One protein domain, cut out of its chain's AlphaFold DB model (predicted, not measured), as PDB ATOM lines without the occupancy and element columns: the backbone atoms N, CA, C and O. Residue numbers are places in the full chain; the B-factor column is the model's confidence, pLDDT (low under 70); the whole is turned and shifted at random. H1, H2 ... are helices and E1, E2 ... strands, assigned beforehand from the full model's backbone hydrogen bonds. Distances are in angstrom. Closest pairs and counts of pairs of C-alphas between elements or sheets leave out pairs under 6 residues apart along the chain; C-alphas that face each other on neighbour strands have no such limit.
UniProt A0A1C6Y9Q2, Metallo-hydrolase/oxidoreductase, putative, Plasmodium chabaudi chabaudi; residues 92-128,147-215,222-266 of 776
ATOM      1  N   GLU A  92     317.477 197.051 316.260       62.81
ATOM      2  CA  GLU A  92     317.226 195.631 315.987       62.81
ATOM      3  C   GLU A  92     315.736 195.333 315.754       62.81
ATOM      4  O   GLU A  92     315.377 194.611 314.821       62.81
ATOM      5  N   ASN A  93     314.832 195.932 316.535       68.38
ATOM      6  CA  ASN A  93     313.388 195.777 316.329       68.38
ATOM      7  C   ASN A  93     312.907 196.421 315.022       68.38
ATOM      8  O   ASN A  93     312.084 195.837 314.315       68.38
ATOM      9  N   TYR A  94     313.435 197.595 314.671       69.81
ATOM     10  CA  TYR A  94     313.136 198.266 313.407       69.81
ATOM     11  C   TYR A  94     313.562 197.413 312.207       69.81
ATOM     12  O   TYR A  94     312.785 197.198 311.275       69.81
ATOM     13  N   LYS A  95     314.771 196.851 312.264       69.94
ATOM     14  CA  LYS A  95     315.322 195.980 311.225       69.94
ATOM     15  C   LYS A  95     314.501 194.701 311.040       69.94
ATOM     16  O   LYS A  95     314.127 194.369 309.916       69.94
ATOM     17  N   LYS A  96     314.121 194.043 312.141       75.25
ATOM     18  CA  LYS A  96     313.207 192.885 312.129       75.25
ATOM     19  C   LYS A  96     311.862 193.227 311.493       75.25
ATOM     20  O   LYS A  96     311.379 192.482 310.641       75.25
ATOM     21  N   LYS A  97     311.280 194.373 311.862       76.44
ATOM     22  CA  LYS A  97     310.007 194.847 311.303       76.44
ATOM     23  C   LYS A  97     310.117 195.091 309.795       76.44
ATOM     24  O   LYS A  97     309.236 194.665 309.056       76.44
ATOM     25  N   LYS A  98     311.217 195.692 309.330       77.31
ATOM     26  CA  LYS A  98     311.482 195.917 307.900       77.31
ATOM     27  C   LYS A  98     311.554 194.604 307.112       77.31
ATOM     28  O   LYS A  98     310.873 194.480 306.098       77.31
ATOM     29  N   ILE A  99     312.311 193.616 307.596       79.69
ATOM     30  CA  ILE A  99     312.438 192.293 306.953       79.69
ATOM     31  C   ILE A  99     311.070 191.613 306.829       79.69
ATOM     32  O   ILE A  99     310.718 191.129 305.754       79.69
ATOM     33  N   ILE A 100     310.277 191.611 307.905       80.56
ATOM     34  CA  ILE A 100     308.929 191.028 307.899       80.56
ATOM     35  C   ILE A 100     308.042 191.726 306.860       80.56
ATOM     36  O   ILE A 100     307.358 191.047 306.097       80.56
ATOM     37  N   THR A 101     308.074 193.059 306.783       81.44
ATOM     38  CA  THR A 101     307.296 193.823 305.795       81.44
ATOM     39  C   THR A 101     307.692 193.476 304.361       81.44
ATOM     40  O   THR A 101     306.813 193.234 303.538       81.44
ATOM     41  N   VAL A 102     308.993 193.389 304.064       83.31
ATOM     42  CA  VAL A 102     309.492 193.012 302.728       83.31
ATOM     43  C   VAL A 102     309.035 191.602 302.345       83.31
ATOM     44  O   VAL A 102     308.581 191.384 301.221       83.31
ATOM     45  N   LEU A 103     309.123 190.643 303.272       84.81
ATOM     46  CA  LEU A 103     308.674 189.268 303.032       84.81
ATOM     47  C   LEU A 103     307.167 189.197 302.773       84.81
ATOM     48  O   LEU A 103     306.756 188.505 301.844       84.81
ATOM     49  N   LYS A 104     306.360 189.925 303.554       82.25
ATOM     50  CA  LYS A 104     304.903 189.988 303.373       82.25
ATOM     51  C   LYS A 104     304.526 190.569 302.011       82.25
ATOM     52  O   LYS A 104     303.835 189.905 301.250       82.25
ATOM     53  N   ASP A 105     305.040 191.754 301.678       83.50
ATOM     54  CA  ASP A 105     304.729 192.431 300.412       83.50
ATOM     55  C   ASP A 105     305.115 191.573 299.196       83.50
ATOM     56  O   ASP A 105     304.338 191.419 298.251       83.50
ATOM     57  N   GLY A 106     306.289 190.935 299.224       86.44
ATOM     58  CA  GLY A 106     306.670 190.048 298.129       86.44
ATOM     59  C   GLY A 106     305.856 188.759 298.064       86.44
ATOM     60  O   GLY A 106     305.639 188.258 296.962       86.44
ATOM     61  N   LEU A 107     305.383 188.221 299.193       87.88
ATOM     62  CA  LEU A 107     304.474 187.073 299.199       87.88
ATOM     63  C   LEU A 107     303.103 187.438 298.638       87.88
ATOM     64  O   LEU A 107     302.606 186.710 297.781       87.88
ATOM     65  N   ASP A 108     302.540 188.581 299.021       84.00
ATOM     66  CA  ASP A 108     301.276 189.065 298.462       84.00
ATOM     67  C   ASP A 108     301.394 189.250 296.937       84.00
ATOM     68  O   ASP A 108     300.554 188.764 296.173       84.00
ATOM     69  N   LYS A 109     302.504 189.836 296.462       87.12
ATOM     70  CA  LYS A 109     302.826 189.938 295.025       87.12
ATOM     71  C   LYS A 109     302.973 188.572 294.351       87.12
ATOM     72  O   LYS A 109     302.463 188.382 293.245       87.12
ATOM     73  N   LEU A 110     303.649 187.616 294.993       89.94
ATOM     74  CA  LEU A 110     303.850 186.258 294.475       89.94
ATOM     75  C   LEU A 110     302.524 185.510 294.314       89.94
ATOM     76  O   LEU A 110     302.285 184.908 293.263       89.94
ATOM     77  N   PHE A 111     301.664 185.565 295.330       87.38
ATOM     78  CA  PHE A 111     300.338 184.956 295.293       87.38
ATOM     79  C   PHE A 111     299.460 185.632 294.242       87.38
ATOM     80  O   PHE A 111     298.846 184.944 293.432       87.38
ATOM     81  N   PHE A 112     299.472 186.964 294.169       84.56
ATOM     82  CA  PHE A 112     298.697 187.701 293.176       84.56
ATOM     83  C   PHE A 112     299.110 187.395 291.734       84.56
ATOM     84  O   PHE A 112     298.249 187.096 290.899       84.56
ATOM     85  N   ALA A 113     300.413 187.414 291.435       86.12
ATOM     86  CA  ALA A 113     300.933 187.098 290.106       86.12
ATOM     87  C   ALA A 113     300.599 185.656 289.685       86.12
ATOM     88  O   ALA A 113     300.329 185.393 288.513       86.12
ATOM     89  N   ASN A 114     300.554 184.727 290.647       88.75
ATOM     90  CA  ASN A 114     300.345 183.302 290.394       88.75
ATOM     91  C   ASN A 114     299.003 182.761 290.890       88.75
ATOM     92  O   ASN A 114     298.866 181.560 291.110       88.75
ATOM     93  N   ARG A 115     297.992 183.626 291.014       83.81
ATOM     94  CA  ARG A 115     296.681 183.264 291.573       83.81
ATOM     95  C   ARG A 115     295.966 182.129 290.832       83.81
ATOM     96  O   ARG A 115     295.227 181.367 291.439       83.81
ATOM     97  N   TYR A 116     296.251 181.970 289.537       80.69
ATOM     98  CA  TYR A 116     295.742 180.882 288.695       80.69
ATOM     99  C   TYR A 116     296.121 179.484 289.212       80.69
ATOM    100  O   TYR A 116     295.427 178.516 288.925       80.69
ATOM    101  N   LEU A 117     297.210 179.365 289.983       82.81
ATOM    102  CA  LEU A 117     297.611 178.103 290.606       82.81
ATOM    103  C   LEU A 117     296.593 177.624 291.649       82.81
ATOM    104  O   LEU A 117     296.500 176.428 291.905       82.81
ATOM    105  N   PHE A 118     295.821 178.541 292.232       76.75
ATOM    106  CA  PHE A 118     294.858 178.244 293.289       76.75
ATOM    107  C   PHE A 118     293.423 178.047 292.764       76.75
ATOM    108  O   PHE A 118     292.525 177.810 293.561       76.75
ATOM    109  N   GLY A 119     293.198 178.081 291.442       65.69
ATOM    110  CA  GLY A 119     291.900 177.791 290.812       65.69
ATOM    111  C   GLY A 119     290.779 178.800 291.119       65.69
ATOM    112  O   GLY A 119     291.036 179.936 291.515       65.69
ATOM    113  N   ASN A 120     289.521 178.370 290.938       51.56
ATOM    114  CA  ASN A 120     288.289 179.140 291.204       51.56
ATOM    115  C   ASN A 120     287.916 179.217 292.691       51.56
ATOM    116  O   ASN A 120     286.733 179.263 293.032       51.56
ATOM    117  N   VAL A 121     288.890 179.217 293.604       53.28
ATOM    118  CA  VAL A 121     288.583 179.678 294.961       53.28
ATOM    119  C   VAL A 121     288.214 181.156 294.783       53.28
ATOM    120  O   VAL A 121     289.030 181.939 294.296       53.28
ATOM    121  N   GLY A 122     286.943 181.503 295.006       49.19
ATOM    122  CA  GLY A 122     286.401 182.811 294.637       49.19
ATOM    123  C   GLY A 122     287.245 183.932 295.238       49.19
ATOM    124  O   GLY A 122     287.489 183.938 296.439       49.19
ATOM    125  N   ILE A 123     287.707 184.883 294.425       46.59
ATOM    126  CA  ILE A 123     288.528 186.001 294.921       46.59
ATOM    127  C   ILE A 123     287.746 186.784 295.993       46.59
ATOM    128  O   ILE A 123     288.304 187.124 297.031       46.59
ATOM    129  N   GLU A 124     286.431 186.949 295.812       47.25
ATOM    130  CA  GLU A 124     285.515 187.567 296.790       47.25
ATOM    131  C   GLU A 124     285.433 186.818 298.128       47.25
ATOM    132  O   GLU A 124     285.041 187.383 299.145       47.25
ATOM    133  N   GLU A 125     285.823 185.546 298.146       45.97
ATOM    134  CA  GLU A 125     285.798 184.698 299.325       45.97
ATOM    135  C   GLU A 125     287.117 184.710 300.118       45.97
ATOM    136  O   GLU A 125     287.106 184.267 301.266       45.97
ATOM    137  N   ILE A 126     288.233 185.175 299.543       48.81
ATOM    138  CA  ILE A 126     289.595 185.020 300.103       48.81
ATOM    139  C   ILE A 126     290.226 186.363 300.512       48.81
ATOM    140  O   ILE A 126     291.233 186.373 301.218       48.81
ATOM    141  N   VAL A 127     289.651 187.487 300.076       50.75
ATOM    142  CA  VAL A 127     290.102 188.833 300.460       50.75
ATOM    143  C   VAL A 127     289.645 189.138 301.886       50.75
ATOM    144  O   VAL A 127     288.465 188.984 302.200       50.75
ATOM    145  N   ASP A 128     290.573 189.577 302.746       50.56
ATOM    146  CA  ASP A 128     290.269 189.958 304.132       50.56
ATOM    147  C   ASP A 128     289.116 190.989 304.170       50.56
ATOM    148  O   ASP A 128     289.264 192.098 303.639       50.56
ATOM    149  N   PRO A 147     295.522 192.412 296.804       61.94
ATOM    150  CA  PRO A 147     294.679 191.748 297.789       61.94
ATOM    151  C   PRO A 147     295.515 190.870 298.725       61.94
ATOM    152  O   PRO A 147     296.410 190.151 298.277       61.94
ATOM    153  N   HIS A 148     295.181 190.903 300.015       64.44
ATOM    154  CA  HIS A 148     295.740 189.995 301.013       64.44
ATOM    155  C   HIS A 148     294.926 188.693 301.039       64.44
ATOM    156  O   HIS A 148     293.695 188.742 301.038       64.44
ATOM    157  N   TYR A 149     295.603 187.542 301.041       67.50
ATOM    158  CA  TYR A 149     294.970 186.223 300.917       67.50
ATOM    159  C   TYR A 149     294.791 185.538 302.280       67.50
ATOM    160  O   TYR A 149     295.776 185.323 302.990       67.50
ATOM    161  N   ASP A 150     293.570 185.097 302.615       70.88
ATOM    162  CA  ASP A 150     293.332 184.224 303.776       70.88
ATOM    163  C   ASP A 150     293.848 182.795 303.520       70.88
ATOM    164  O   ASP A 150     293.240 181.966 302.833       70.88
ATOM    165  N   ILE A 151     294.997 182.498 304.121       72.69
ATOM    166  CA  ILE A 151     295.729 181.243 303.939       72.69
ATOM    167  C   ILE A 151     295.019 180.052 304.572       72.69
ATOM    168  O   ILE A 151     295.032 178.972 303.989       72.69
ATOM    169  N   LYS A 152     294.361 180.221 305.725       71.69
ATOM    170  CA  LYS A 152     293.653 179.109 306.383       71.69
ATOM    171  C   LYS A 152     292.450 178.680 305.556       71.69
ATOM    172  O   LYS A 152     292.152 177.486 305.448       71.69
ATOM    173  N   LYS A 153     291.779 179.652 304.933       73.44
ATOM    174  CA  LYS A 153     290.691 179.380 303.997       73.44
ATOM    175  C   LYS A 153     291.195 178.688 302.727       73.44
ATOM    176  O   LYS A 153     290.558 177.735 302.280       73.44
ATOM    177  N   LEU A 154     292.349 179.094 302.191       75.06
ATOM    178  CA  LEU A 154     292.991 178.420 301.054       75.06
ATOM    179  C   LEU A 154     293.424 176.980 301.380       75.06
ATOM    180  O   LEU A 154     293.108 176.077 300.612       75.06
ATOM    181  N   GLU A 155     294.092 176.750 302.515       77.81
ATOM    182  CA  GLU A 155     294.486 175.414 303.002       77.81
ATOM    183  C   GLU A 155     293.264 174.488 303.105       77.81
ATOM    184  O   GLU A 155     293.274 173.375 302.574       77.81
ATOM    185  N   SER A 156     292.175 174.987 303.700       76.31
ATOM    186  CA  SER A 156     290.915 174.244 303.840       76.31
ATOM    187  C   SER A 156     290.258 173.957 302.487       76.31
ATOM    188  O   SER A 156     289.819 172.837 302.237       76.31
ATOM    189  N   SER A 157     290.215 174.949 301.591       73.06
ATOM    190  CA  SER A 157     289.579 174.826 300.269       73.06
ATOM    191  C   SER A 157     290.338 173.877 299.343       73.06
ATOM    192  O   SER A 157     289.734 173.165 298.545       73.06
ATOM    193  N   LEU A 158     291.666 173.842 299.463       72.06
ATOM    194  CA  LEU A 158     292.535 172.958 298.687       72.06
ATOM    195  C   LEU A 158     292.728 171.587 299.351       72.06
ATOM    196  O   LEU A 158     293.355 170.713 298.754       72.06
ATOM    197  N   ASN A 159     292.181 171.387 300.557       75.19
ATOM    198  CA  ASN A 159     292.369 170.196 301.384       75.19
ATOM    199  C   ASN A 159     293.863 169.854 301.578       75.19
ATOM    200  O   ASN A 159     294.289 168.708 301.421       75.19
ATOM    201  N   LEU A 160     294.665 170.884 301.862       77.25
ATOM    202  CA  LEU A 160     296.108 170.796 302.066       77.25
ATOM    203  C   LEU A 160     296.438 171.204 303.503       77.25
ATOM    204  O   LEU A 160     296.441 172.390 303.821       77.25
ATOM    205  N   GLU A 161     296.769 170.235 304.357       74.19
ATOM    206  CA  GLU A 161     297.418 170.527 305.638       74.19
ATOM    207  C   GLU A 161     298.946 170.451 305.484       74.19
ATOM    208  O   GLU A 161     299.458 169.457 304.953       74.19
ATOM    209  N   PRO A 162     299.702 171.470 305.934       73.06
ATOM    210  CA  PRO A 162     301.155 171.433 305.868       73.06
ATOM    211  C   PRO A 162     301.715 170.353 306.800       73.06
ATOM    212  O   PRO A 162     301.305 170.218 307.955       73.06
ATOM    213  N   ASP A 163     302.706 169.607 306.306       79.88
ATOM    214  CA  ASP A 163     303.459 168.651 307.115       79.88
ATOM    215  C   ASP A 163     304.067 169.362 308.338       79.88
ATOM    216  O   ASP A 163     304.744 170.387 308.208       79.88
ATOM    217  N   LYS A 164     303.820 168.824 309.538       82.44
ATOM    218  CA  LYS A 164     304.232 169.449 310.805       82.44
ATOM    219  C   LYS A 164     305.747 169.599 310.928       82.44
ATOM    220  O   LYS A 164     306.202 170.578 311.513       82.44
ATOM    221  N   ILE A 165     306.515 168.649 310.400       82.94
ATOM    222  CA  ILE A 165     307.980 168.688 310.417       82.94
ATOM    223  C   ILE A 165     308.447 169.786 309.460       82.94
ATOM    224  O   ILE A 165     309.215 170.660 309.857       82.94
ATOM    225  N   LEU A 166     307.906 169.808 308.240       81.69
ATOM    226  CA  LEU A 166     308.245 170.824 307.241       81.69
ATOM    227  C   LEU A 166     307.901 172.243 307.724       81.69
ATOM    228  O   LEU A 166     308.682 173.174 307.529       81.69
ATOM    229  N   LEU A 167     306.753 172.406 308.389       86.19
ATOM    230  CA  LEU A 167     306.331 173.673 308.980       86.19
ATOM    231  C   LEU A 167     307.301 174.146 310.065       86.19
ATOM    232  O   LEU A 167     307.677 175.320 310.074       86.19
ATOM    233  N   GLN A 168     307.747 173.249 310.948       84.81
ATOM    234  CA  GLN A 168     308.742 173.574 311.972       84.81
ATOM    235  C   GLN A 168     310.073 174.011 311.352       84.81
ATOM    236  O   GLN A 168     310.663 174.999 311.797       84.81
ATOM    237  N   GLU A 169     310.536 173.321 310.309       83.06
ATOM    238  CA  GLU A 169     311.781 173.672 309.630       83.06
ATOM    239  C   GLU A 169     311.691 175.034 308.921       83.06
ATOM    240  O   GLU A 169     312.567 175.881 309.116       83.06
ATOM    241  N   TYR A 170     310.625 175.294 308.152       85.00
ATOM    242  CA  TYR A 170     310.417 176.596 307.502       85.00
ATOM    243  C   TYR A 170     310.270 177.722 308.528       85.00
ATOM    244  O   TYR A 170     310.856 178.789 308.352       85.00
ATOM    245  N   THR A 171     309.546 177.489 309.623       86.88
ATOM    246  CA  THR A 171     309.388 178.475 310.703       86.88
ATOM    247  C   THR A 171     310.744 178.826 311.306       86.88
ATOM    248  O   THR A 171     311.082 180.003 311.427       86.88
ATOM    249  N   ARG A 172     311.570 177.817 311.605       83.69
ATOM    250  CA  ARG A 172     312.933 178.011 312.115       83.69
ATOM    251  C   ARG A 172     313.816 178.765 311.118       83.69
ATOM    252  O   ARG A 172     314.622 179.598 311.528       83.69
ATOM    253  N   TYR A 173     313.691 178.476 309.827       82.06
ATOM    254  CA  TYR A 173     314.439 179.164 308.776       82.06
ATOM    255  C   TYR A 173     314.061 180.649 308.683       82.06
ATOM    256  O   TYR A 173     314.935 181.514 308.703       82.06
ATOM    257  N   ILE A 174     312.762 180.960 308.663       84.62
ATOM    258  CA  ILE A 174     312.267 182.343 308.639       84.62
ATOM    259  C   ILE A 174     312.663 183.093 309.919       84.62
ATOM    260  O   ILE A 174     313.109 184.235 309.834       84.62
ATOM    261  N   GLN A 175     312.607 182.447 311.090       83.75
ATOM    262  CA  GLN A 175     313.113 183.023 312.343       83.75
ATOM    263  C   GLN A 175     314.598 183.387 312.247       83.75
ATOM    264  O   GLN A 175     314.982 184.487 312.631       83.75
ATOM    265  N   GLN A 176     315.434 182.519 311.668       80.19
ATOM    266  CA  GLN A 176     316.857 182.819 311.480       80.19
ATOM    267  C   GLN A 176     317.093 184.006 310.544       80.19
ATOM    268  O   GLN A 176     317.983 184.811 310.820       80.19
ATOM    269  N   ILE A 177     316.310 184.134 309.468       79.25
ATOM    270  CA  ILE A 177     316.377 185.295 308.569       79.25
ATOM    271  C   ILE A 177     316.046 186.578 309.333       79.25
ATOM    272  O   ILE A 177     316.785 187.555 309.230       79.25
ATOM    273  N   ILE A 178     314.969 186.559 310.122       78.69
ATOM    274  CA  ILE A 178     314.526 187.710 310.915       78.69
ATOM    275  C   ILE A 178     315.572 188.077 311.982       78.69
ATOM    276  O   ILE A 178     315.819 189.253 312.218       78.69
ATOM    277  N   GLU A 179     316.201 187.094 312.632       74.75
ATOM    278  CA  GLU A 179     317.119 187.320 313.756       74.75
ATOM    279  C   GLU A 179     318.558 187.665 313.362       74.75
ATOM    280  O   GLU A 179     319.204 188.426 314.076       74.75
ATOM    281  N   LYS A 180     319.097 187.068 312.294       65.62
ATOM    282  CA  LYS A 180     320.542 187.115 311.996       65.62
ATOM    283  C   LYS A 180     320.912 187.975 310.798       65.62
ATOM    284  O   LYS A 180     322.103 188.051 310.489       65.62
ATOM    285  N   ASP A 181     319.929 188.536 310.092       59.28
ATOM    286  CA  ASP A 181     320.118 189.336 308.870       59.28
ATOM    287  C   ASP A 181     321.059 188.679 307.838       59.28
ATOM    288  O   ASP A 181     321.769 189.324 307.070       59.28
ATOM    289  N   SER A 182     321.146 187.349 307.865       54.59
ATOM    290  CA  SER A 182     322.111 186.598 307.076       54.59
ATOM    291  C   SER A 182     321.520 185.274 306.633       54.59
ATOM    292  O   SER A 182     320.953 184.503 307.405       54.59
ATOM    293  N   ILE A 183     321.666 185.011 305.337       55.06
ATOM    294  CA  ILE A 183     321.147 183.816 304.682       55.06
ATOM    295  C   ILE A 183     322.310 182.844 304.522       55.06
ATOM    296  O   ILE A 183     323.061 182.908 303.541       55.06
ATOM    297  N   SER A 184     322.479 181.948 305.496       52.81
ATOM    298  CA  SER A 184     323.410 180.828 305.359       52.81
ATOM    299  C   SER A 184     322.746 179.707 304.561       52.81
ATOM    300  O   SER A 184     321.975 178.924 305.098       52.81
ATOM    301  N   LEU A 185     323.073 179.612 303.269       50.25
ATOM    302  CA  LEU A 185     322.695 178.481 302.399       50.25
ATOM    303  C   LEU A 185     323.510 177.205 302.697       50.25
ATOM    304  O   LEU A 185     323.347 176.197 302.019       50.25
ATOM    305  N   ALA A 186     324.455 177.263 303.643       44.25
ATOM    306  CA  ALA A 186     325.437 176.202 303.851       44.25
ATOM    307  C   ALA A 186     324.905 175.020 304.680       44.25
ATOM    308  O   ALA A 186     325.485 173.941 304.610       44.25
ATOM    309  N   ASN A 187     323.807 175.204 305.423       47.41
ATOM    310  CA  ASN A 187     323.252 174.209 306.348       47.41
ATOM    311  C   ASN A 187     321.750 173.969 306.105       47.41
ATOM    312  O   ASN A 187     320.968 173.964 307.053       47.41
ATOM    313  N   ASP A 188     321.333 173.810 304.848       53.66
ATOM    314  CA  ASP A 188     319.941 173.461 304.538       53.66
ATOM    315  C   ASP A 188     319.693 171.963 304.772       53.66
ATOM    316  O   ASP A 188     320.301 171.110 304.122       53.66
ATOM    317  N   SER A 189     318.785 171.637 305.698       53.38
ATOM    318  CA  SER A 189     318.347 170.263 305.989       53.38
ATOM    319  C   SER A 189     317.371 169.701 304.944       53.38
ATOM    320  O   SER A 189     317.138 168.496 304.910       53.38
ATOM    321  N   PHE A 190     316.857 170.543 304.038       56.41
ATOM    322  CA  PHE A 190     315.734 170.245 303.135       56.41
ATOM    323  C   PHE A 190     316.056 169.374 301.899       56.41
ATOM    324  O   PHE A 190     315.203 169.166 301.034       56.41
ATOM    325  N   GLY A 191     317.270 168.826 301.789       56.38
ATOM    326  CA  GLY A 191     317.651 167.932 300.689       56.38
ATOM    327  C   GLY A 191     317.744 168.609 299.308       56.38
ATOM    328  O   GLY A 191     317.795 169.828 299.181       56.38
ATOM    329  N   ARG A 192     317.813 167.806 298.231       66.44
ATOM    330  CA  ARG A 192     317.942 168.286 296.834       66.44
ATOM    331  C   ARG A 192     316.585 168.614 296.181       66.44
ATOM    332  O   ARG A 192     316.377 168.232 295.031       66.44
ATOM    333  N   ASP A 193     315.658 169.263 296.885       80.56
ATOM    334  CA  ASP A 193     314.378 169.704 296.298       80.56
ATOM    335  C   ASP A 193     314.595 170.980 295.441       80.56
ATOM    336  O   ASP A 193     314.995 172.029 295.977       80.56
ATOM    337  N   PRO A 194     314.373 170.931 294.110       82.81
ATOM    338  CA  PRO A 194     314.602 172.075 293.226       82.81
ATOM    339  C   PRO A 194     313.649 173.249 293.480       82.81
ATOM    340  O   PRO A 194     314.074 174.402 293.382       82.81
ATOM    341  N   ILE A 195     312.384 172.980 293.826       86.00
ATOM    342  CA  ILE A 195     311.368 174.016 294.074       86.00
ATOM    343  C   ILE A 195     311.626 174.688 295.422       86.00
ATOM    344  O   ILE A 195     311.515 175.909 295.538       86.00
ATOM    345  N   HIS A 196     312.046 173.920 296.428       85.31
ATOM    346  CA  HIS A 196     312.511 174.494 297.692       85.31
ATOM    347  C   HIS A 196     313.680 175.465 297.458       85.31
ATOM    348  O   HIS A 196     313.611 176.640 297.820       85.31
ATOM    349  N   SER A 197     314.711 175.001 296.745       83.94
ATOM    350  CA  SER A 197     315.888 175.809 296.399       83.94
ATOM    351  C   SER A 197     315.527 177.076 295.612       83.94
ATOM    352  O   SER A 197     316.176 178.118 295.754       83.94
ATOM    353  N   LEU A 198     314.503 176.994 294.759       87.94
ATOM    354  CA  LEU A 198     313.972 178.123 294.002       87.94
ATOM    355  C   LEU A 198     313.362 179.188 294.923       87.94
ATOM    356  O   LEU A 198     313.714 180.361 294.801       87.94
ATOM    357  N   ILE A 199     312.488 178.782 295.846       88.50
ATOM    358  CA  ILE A 199     311.823 179.685 296.794       88.50
ATOM    359  C   ILE A 199     312.856 180.406 297.662       88.50
ATOM    360  O   ILE A 199     312.808 181.629 297.787       88.50
ATOM    361  N   LEU A 200     313.845 179.681 298.189       84.56
ATOM    362  CA  LEU A 200     314.902 180.287 299.000       84.56
ATOM    363  C   LEU A 200     315.735 181.308 298.219       84.56
ATOM    364  O   LEU A 200     316.079 182.374 298.732       84.56
ATOM    365  N   ARG A 201     316.046 181.011 296.952       85.00
ATOM    366  CA  ARG A 201     316.761 181.948 296.077       85.00
ATOM    367  C   ARG A 201     315.943 183.212 295.816       85.00
ATOM    368  O   ARG A 201     316.521 184.297 295.785       85.00
ATOM    369  N   TRP A 202     314.634 183.069 295.632       89.00
ATOM    370  CA  TRP A 202     313.723 184.195 295.453       89.00
ATOM    371  C   TRP A 202     313.655 185.067 296.716       89.00
ATOM    372  O   TRP A 202     313.944 186.261 296.616       89.00
ATOM    373  N   ILE A 203     313.447 184.475 297.902       87.19
ATOM    374  CA  ILE A 203     313.483 185.182 299.200       87.19
ATOM    375  C   ILE A 203     314.792 185.962 299.353       87.19
ATOM    376  O   ILE A 203     314.792 187.161 299.632       87.19
ATOM    377  N   LYS A 204     315.928 185.303 299.095       82.44
ATOM    378  CA  LYS A 204     317.245 185.943 299.154       82.44
ATOM    379  C   LYS A 204     317.354 187.141 298.223       82.44
ATOM    380  O   LYS A 204     317.932 188.156 298.594       82.44
ATOM    381  N   SER A 205     316.833 187.023 297.009       83.06
ATOM    382  CA  SER A 205     316.905 188.110 296.040       83.06
ATOM    383  C   SER A 205     316.056 189.319 296.431       83.06
ATOM    384  O   SER A 205     316.482 190.440 296.177       83.06
ATOM    385  N   MET A 206     314.913 189.110 297.088       84.06
ATOM    386  CA  MET A 206     314.096 190.206 297.614       84.06
ATOM    387  C   MET A 206     314.818 190.962 298.725       84.06
ATOM    388  O   MET A 206     314.855 192.184 298.704       84.06
ATOM    389  N   LEU A 207     315.434 190.230 299.657       80.81
ATOM    390  CA  LEU A 207     316.152 190.823 300.787       80.81
ATOM    391  C   LEU A 207     317.432 191.560 300.357       80.81
ATOM    392  O   LEU A 207     317.864 192.476 301.038       80.81
ATOM    393  N   ILE A 208     318.045 191.181 299.229       76.38
ATOM    394  CA  ILE A 208     319.212 191.888 298.671       76.38
ATOM    395  C   ILE A 208     318.799 193.166 297.932       76.38
ATOM    396  O   ILE A 208     319.511 194.165 297.988       76.38
ATOM    397  N   ASN A 209     317.683 193.129 297.204       65.38
ATOM    398  CA  ASN A 209     317.237 194.225 296.348       65.38
ATOM    399  C   ASN A 209     316.356 195.228 297.107       65.38
ATOM    400  O   ASN A 209     315.378 195.682 296.527       65.38
ATOM    401  N   GLU A 210     316.660 195.539 298.375       61.09
ATOM    402  CA  GLU A 210     315.850 196.438 299.212       61.09
ATOM    403  C   GLU A 210     315.506 197.748 298.470       61.09
ATOM    404  O   GLU A 210     316.307 198.682 298.421       61.09
ATOM    405  N   GLU A 211     314.312 197.827 297.881       48.19
ATOM    406  CA  GLU A 211     313.732 199.092 297.439       48.19
ATOM    407  C   GLU A 211     313.225 199.847 298.677       48.19
ATOM    408  O   GLU A 211     312.866 199.235 299.687       48.19
ATOM    409  N   GLU A 212     313.252 201.185 298.630       44.88
ATOM    410  CA  GLU A 212     312.798 202.066 299.714       44.88
ATOM    411  C   GLU A 212     311.343 201.726 300.094       44.88
ATOM    412  O   GLU A 212     310.393 202.102 299.411       44.88
ATOM    413  N   VAL A 213     311.164 200.973 301.183       46.41
ATOM    414  CA  VAL A 213     309.852 200.726 301.787       46.41
ATOM    415  C   VAL A 213     309.378 202.045 302.403       46.41
ATOM    416  O   VAL A 213     310.067 202.603 303.255       46.41
ATOM    417  N   ASP A 214     308.222 202.540 301.953       38.34
ATOM    418  CA  ASP A 214     307.578 203.782 302.414       38.34
ATOM    419  C   ASP A 214     307.467 203.797 303.959       38.34
ATOM    420  O   ASP A 214     306.864 202.902 304.557       38.34
ATOM    421  N   GLU A 215     308.017 204.827 304.617       43.47
ATOM    422  CA  GLU A 215     308.079 204.967 306.091       43.47
ATOM    423  C   GLU A 215     306.700 205.152 306.765       43.47
ATOM    424  O   GLU A 215     306.601 205.191 307.990       43.47
ATOM    425  N   THR A 222     299.677 193.461 314.140       39.69
ATOM    426  CA  THR A 222     299.383 192.086 313.761       39.69
ATOM    427  C   THR A 222     300.700 191.318 313.795       39.69
ATOM    428  O   THR A 222     301.541 191.402 312.896       39.69
ATOM    429  N   ASN A 223     300.898 190.588 314.897       43.38
ATOM    430  CA  ASN A 223     301.833 189.472 314.995       43.38
ATOM    431  C   ASN A 223     301.536 188.481 313.855       43.38
ATOM    432  O   ASN A 223     300.779 187.534 314.040       43.38
ATOM    433  N   LEU A 224     302.103 188.691 312.668       53.06
ATOM    434  CA  LEU A 224     302.341 187.572 311.765       53.06
ATOM    435  C   LEU A 224     303.659 186.970 312.213       53.06
ATOM    436  O   LEU A 224     304.734 187.533 311.991       53.06
ATOM    437  N   ASP A 225     303.533 185.863 312.926       74.25
ATOM    438  CA  ASP A 225     304.647 185.035 313.324       74.25
ATOM    439  C   ASP A 225     305.331 184.427 312.089       74.25
ATOM    440  O   ASP A 225     304.766 184.298 311.000       74.25
ATOM    441  N   ALA A 226     306.595 184.047 312.252       79.06
ATOM    442  CA  ALA A 226     307.341 183.320 311.232       79.06
ATOM    443  C   ALA A 226     306.607 182.051 310.741       79.06
ATOM    444  O   ALA A 226     306.848 181.611 309.617       79.06
ATOM    445  N   GLU A 227     305.706 181.492 311.558       84.12
ATOM    446  CA  GLU A 227     304.858 180.354 311.199       84.12
ATOM    447  C   GLU A 227     303.888 180.709 310.062       84.12
ATOM    448  O   GLU A 227     303.749 179.936 309.117       84.12
ATOM    449  N   THR A 228     303.262 181.887 310.080       82.62
ATOM    450  CA  THR A 228     302.328 182.300 309.022       82.62
ATOM    451  C   THR A 228     303.029 182.444 307.667       82.62
ATOM    452  O   THR A 228     302.549 181.930 306.656       82.62
ATOM    453  N   ILE A 229     304.213 183.065 307.650       85.25
ATOM    454  CA  ILE A 229     305.062 183.164 306.450       85.25
ATOM    455  C   ILE A 229     305.479 181.762 305.978       85.25
ATOM    456  O   ILE A 229     305.435 181.455 304.786       85.25
ATOM    457  N   ALA A 230     305.852 180.879 306.909       87.12
ATOM    458  CA  ALA A 230     306.197 179.494 306.604       87.12
ATOM    459  C   ALA A 230     305.027 178.732 305.956       87.12
ATOM    460  O   ALA A 230     305.230 178.063 304.941       87.12
ATOM    461  N   ARG A 231     303.803 178.877 306.478       87.00
ATOM    462  CA  ARG A 231     302.585 178.283 305.900       87.00
ATOM    463  C   ARG A 231     302.348 178.748 304.469       87.00
ATOM    464  O   ARG A 231     302.159 177.912 303.589       87.00
ATOM    465  N   GLN A 232     302.452 180.053 304.208       86.88
ATOM    466  CA  GLN A 232     302.317 180.619 302.859       86.88
ATOM    467  C   GLN A 232     303.311 180.000 301.872       86.88
ATOM    468  O   GLN A 232     302.937 179.580 300.775       86.88
ATOM    469  N   LEU A 233     304.578 179.899 302.272       88.75
ATOM    470  CA  LEU A 233     305.631 179.329 301.437       88.75
ATOM    471  C   LEU A 233     305.411 177.836 301.162       88.75
ATOM    472  O   LEU A 233     305.618 177.387 300.033       88.75
ATOM    473  N   ILE A 234     304.980 177.068 302.167       87.88
ATOM    474  CA  ILE A 234     304.681 175.637 302.023       87.88
ATOM    475  C   ILE A 234     303.468 175.424 301.119       87.88
ATOM    476  O   ILE A 234     303.514 174.563 300.235       87.88
ATOM    477  N   LEU A 235     302.411 176.221 301.292       87.38
ATOM    478  CA  LEU A 235     301.226 176.172 300.444       87.38
ATOM    479  C   LEU A 235     301.605 176.452 298.986       87.38
ATOM    480  O   LEU A 235     301.341 175.628 298.108       87.38
ATOM    481  N   PHE A 236     302.306 177.562 298.739       89.75
ATOM    482  CA  PHE A 236     302.765 177.932 297.402       89.75
ATOM    483  C   PHE A 236     303.634 176.834 296.776       89.75
ATOM    484  O   PHE A 236     303.391 176.415 295.644       89.75
ATOM    485  N   LYS A 237     304.612 176.309 297.530       90.19
ATOM    486  CA  LYS A 237     305.466 175.189 297.107       90.19
ATOM    487  C   LYS A 237     304.645 173.975 296.694       90.19
ATOM    488  O   LYS A 237     304.931 173.372 295.662       90.19
ATOM    489  N   THR A 238     303.661 173.601 297.503       87.69
ATOM    490  CA  THR A 238     302.843 172.403 297.288       87.69
ATOM    491  C   THR A 238     302.016 172.533 296.016       87.69
ATOM    492  O   THR A 238     302.064 171.651 295.159       87.69
ATOM    493  N   VAL A 239     301.332 173.663 295.843       87.38
ATOM    494  CA  VAL A 239     300.497 173.918 294.663       87.38
ATOM    495  C   VAL A 239     301.346 174.034 293.391       87.38
ATOM    496  O   VAL A 239     301.001 173.450 292.358       87.38
ATOM    497  N   LEU A 240     302.495 174.716 293.466       91.06
ATOM    498  CA  LEU A 240     303.436 174.800 292.351       91.06
ATOM    499  C   LEU A 240     303.942 173.407 291.953       91.06
ATOM    500  O   LEU A 240     303.889 173.052 290.780       91.06
ATOM    501  N   ASN A 241     304.374 172.594 292.916       89.25
ATOM    502  CA  ASN A 241     304.867 171.240 292.664       89.25
ATOM    503  C   ASN A 241     303.794 170.338 292.034       89.25
ATOM    504  O   ASN A 241     304.074 169.619 291.075       89.25
ATOM    505  N   ASN A 242     302.551 170.415 292.520       87.38
ATOM    506  CA  ASN A 242     301.426 169.681 291.942       87.38
ATOM    507  C   ASN A 242     301.185 170.084 290.482       87.38
ATOM    508  O   ASN A 242     301.054 169.214 289.625       87.38
ATOM    509  N   SER A 243     301.204 171.386 290.186       86.94
ATOM    510  CA  SER A 243     301.014 171.907 288.824       86.94
ATOM    511  C   SER A 243     302.145 171.481 287.885       86.94
ATOM    512  O   SER A 243     301.908 171.039 286.765       86.94
ATOM    513  N   VAL A 244     303.390 171.558 288.352       89.31
ATOM    514  CA  VAL A 244     304.582 171.173 287.585       89.31
ATOM    515  C   VAL A 244     304.564 169.693 287.223       89.31
ATOM    516  O   VAL A 244     304.818 169.341 286.071       89.31
ATOM    517  N   ARG A 245     304.200 168.836 288.182       89.25
ATOM    518  CA  ARG A 245     304.073 167.393 287.963       89.25
ATOM    519  C   ARG A 245     302.893 167.041 287.067       89.25
ATOM    520  O   ARG A 245     303.059 166.198 286.193       89.25
ATOM    521  N   ALA A 246     301.741 167.688 287.255       87.25
ATOM    522  CA  ALA A 246     300.532 167.418 286.477       87.25
ATOM    523  C   ALA A 246     300.748 167.618 284.969       87.25
ATOM    524  O   ALA A 246     300.286 166.801 284.182       87.25
ATOM    525  N   TYR A 247     301.506 168.649 284.583       88.00
ATOM    526  CA  TYR A 247     301.788 168.978 283.178       88.00
ATOM    527  C   TYR A 247     303.192 168.548 282.706       88.00
ATOM    528  O   TYR A 247     303.629 168.918 281.613       88.00
ATOM    529  N   GLY A 248     303.921 167.780 283.526       89.56
ATOM    530  CA  GLY A 248     305.213 167.190 283.163       89.56
ATOM    531  C   GLY A 248     306.337 168.196 282.883       89.56
ATOM    532  O   GLY A 248     307.189 167.935 282.033       89.56
ATOM    533  N   PHE A 249     306.355 169.351 283.553       90.75
ATOM    534  CA  PHE A 249     307.440 170.327 283.400       90.75
ATOM    535  C   PHE A 249     308.699 169.903 284.179       90.75
ATOM    536  O   PHE A 249     308.614 169.365 285.280       90.75
ATOM    537  N   ASP A 250     309.890 170.187 283.636       90.19
ATOM    538  CA  ASP A 250     311.154 169.963 284.354       90.19
ATOM    539  C   ASP A 250     311.341 171.028 285.442       90.19
ATOM    540  O   ASP A 250     311.594 172.200 285.140       90.19
ATOM    541  N   GLU A 251     311.280 170.601 286.704       87.81
ATOM    542  CA  GLU A 251     311.463 171.432 287.899       87.81
ATOM    543  C   GLU A 251     312.733 172.310 287.838       87.81
ATOM    544  O   GLU A 251     312.746 173.424 288.363       87.81
ATOM    545  N   LYS A 252     313.799 171.870 287.150       87.81
ATOM    546  CA  LYS A 252     315.067 172.620 287.033       87.81
ATOM    547  C   LYS A 252     314.986 173.833 286.107       87.81
ATOM    548  O   LYS A 252     315.840 174.722 286.175       87.81
ATOM    549  N   THR A 253     314.004 173.859 285.213       90.38
ATOM    550  CA  THR A 253     313.809 174.954 284.253       90.38
ATOM    551  C   THR A 253     313.001 176.107 284.841       90.38
ATOM    552  O   THR A 253     312.982 177.195 284.267       90.38
ATOM    553  N   ILE A 254     312.375 175.901 285.997       93.50
ATOM    554  CA  ILE A 254     311.453 176.849 286.616       93.50
ATOM    555  C   ILE A 254     312.222 177.943 287.353       93.50
ATOM    556  O   ILE A 254     313.260 177.703 287.979       93.50
ATOM    557  N   TYR A 255     311.716 179.170 287.276       93.75
ATOM    558  CA  TYR A 255     312.203 180.291 288.065       93.75
ATOM    559  C   TYR A 255     311.078 181.263 288.425       93.75
ATOM    560  O   TYR A 255     310.043 181.292 287.768       93.75
ATOM    561  N   ILE A 256     311.296 182.069 289.461       93.94
ATOM    562  CA  ILE A 256     310.420 183.180 289.832       93.94
ATOM    563  C   ILE A 256     311.107 184.453 289.354       93.94
ATOM    564  O   ILE A 256     312.300 184.656 289.597       93.94
ATOM    565  N   ASP A 257     310.384 185.276 288.608       91.38
ATOM    566  CA  ASP A 257     310.889 186.555 288.135       91.38
ATOM    567  C   ASP A 257     310.858 187.586 289.269       91.38
ATOM    568  O   ASP A 257     309.805 187.881 289.816       91.38
ATOM    569  N   ASN A 258     312.007 188.157 289.623       86.50
ATOM    570  CA  ASN A 258     312.093 189.040 290.790       86.50
ATOM    571  C   ASN A 258     311.373 190.384 290.620       86.50
ATOM    572  O   ASN A 258     311.151 191.059 291.616       86.50
ATOM    573  N   LYS A 259     311.053 190.798 289.387       87.56
ATOM    574  CA  LYS A 259     310.367 192.073 289.121       87.56
ATOM    575  C   LYS A 259     308.857 191.897 289.052       87.56
ATOM    576  O   LYS A 259     308.108 192.749 289.505       87.56
ATOM    577  N   THR A 260     308.421 190.811 288.421       90.00
ATOM    578  CA  THR A 260     306.998 190.547 288.149       90.00
ATOM    579  C   THR A 260     306.379 189.551 289.122       90.00
ATOM    580  O   THR A 260     305.162 189.440 289.175       90.00
ATOM    581  N   HIS A 261     307.200 188.816 289.874       90.38
ATOM    582  CA  HIS A 261     306.812 187.707 290.750       90.38
ATOM    583  C   HIS A 261     306.101 186.543 290.032       90.38
ATOM    584  O   HIS A 261     305.691 185.579 290.671       90.38
ATOM    585  N   ASP A 262     306.006 186.568 288.699       92.75
ATOM    586  CA  ASP A 262     305.501 185.458 287.894       92.75
ATOM    587  C   ASP A 262     306.425 184.235 288.020       92.75
ATOM    588  O   ASP A 262     307.650 184.339 287.872       92.75
ATOM    589  N   VAL A 263     305.834 183.051 288.191       94.94
ATOM    590  CA  VAL A 263     306.529 181.786 287.939       94.94
ATOM    591  C   VAL A 263     306.664 181.602 286.431       94.94
ATOM    592  O   VAL A 263     305.687 181.665 285.681       94.94
ATOM    593  N   LYS A 264     307.890 181.360 285.976       94.62
ATOM    594  CA  LYS A 264     308.256 181.232 284.566       94.62
ATOM    595  C   LYS A 264     309.059 179.961 284.323       94.62
ATOM    596  O   LYS A 264     309.743 179.445 285.207       94.62
ATOM    597  N   ILE A 265     309.006 179.474 283.090       93.50
ATOM    598  CA  ILE A 265     309.750 178.310 282.612       93.50
ATOM    599  C   ILE A 265     310.853 178.791 281.670       93.50
ATOM    600  O   ILE A 265     310.621 179.584 280.758       93.50
ATOM    601  N   LYS A 266     312.089 178.338 281.861       91.50
ATOM    602  CA  LYS A 266     313.170 178.618 280.908       91.50
ATOM    603  C   LYS A 266     312.935 177.830 279.624       91.50
ATOM    604  O   LYS A 266     312.845 176.607 279.656       91.50
TER     605      LYS A 266
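AT A GLANCE: This is residues 92 to 128, 147 to 215 and 222 to 266 of the 776 residues of the protein "Metallo-hydrolase/oxidoreductase, putative" of Plasmodium chabaudi chabaudi (UniProt A0A1C6Y9Q2). A compact helical body is built round the long helix H7, with H1, H5 and H6 packed about it; H5 and H6 cross it steeply, while H1 and H7 run the same way. A small hairpin, E1 and E2, sits with E1 on residues 194 to 202 of H6, and the short H3 and H4 lie farthest out. The printed part has 151 residues, with seven named helices and then two named strands, in the order H1 to H7, E1, E2; the sheet E1 - E2 is antiparallel and the class is mostly helix. The radius of gyration of the C-alphas is 15.1 A, and they span 43 by 36 by 32 A, a rounded outline.

HOW THE PARTS SIT: E1, residues 254 to 256, and E2, residues 263 to 265, are antiparallel neighbours in a hairpin at 146 degrees, with N 255 and O 264 at 2.9 A and N 264 and O 255 at 2.8 A, within hydrogen-bond range. The closest C-alphas of E1 and H6, residues 194 to 208, are those of Tyr 255 and Leu 198, 6.6 A apart. H6 touches the hub H7, residues 226 to 246, opposite ways at a steep tilt of 46 degrees, closest at C-alphas 195 and 237, 6.7 A. H5, residues 164 to 180, touches H7 at a steep 56 degrees, opposite ways, with C-alphas 171 and 227 at 4.9 A. H1, residues 92 to 113, touches H7 at a shallow tilt of 26 degrees, the same way, with C-alphas 104 and 229 at 7.5 A. H2, residues 115 to 118, touches H7 through C-alphas 117 and 239, 6.5 A. H4, residues 151 to 158, only just touches H7, with 3 pairs of C-alphas within 8 A, the closest 151 and 232 at 6.7 A. H3, residues 123 to 126, is close to H4 but not clearly touching, C-alphas 126 and 153 being 6.9 A apart. Every O i to N i+4 pair is within hydrogen-bond range in H1, H4, H5, H6 and H7; H2 and H3 are too short for one.

IN THESE COORDINATES: H1 begins at C-alpha 92 (317.226, 195.631, 315.987) and is 31.8 A long. H7 is 30.2 A, H5 24.1 A, H6 21.1 A and H4 10.3 A. E2 ends at C-alpha 265 (309.750, 178.310, 282.612).

THE WHOLE: C-alphas 92 and 248 are farthest apart, 45.1 A. Residues 129 to 146 and 216 to 221 are not printed, with gaps of 7.9 A and 17.3 A between C-alphas. H5 to H6 is a long link. Mean pLDDT of the printed part is 76.3; 40 residues are under 70, among them 119 to 128 and 180 to 192.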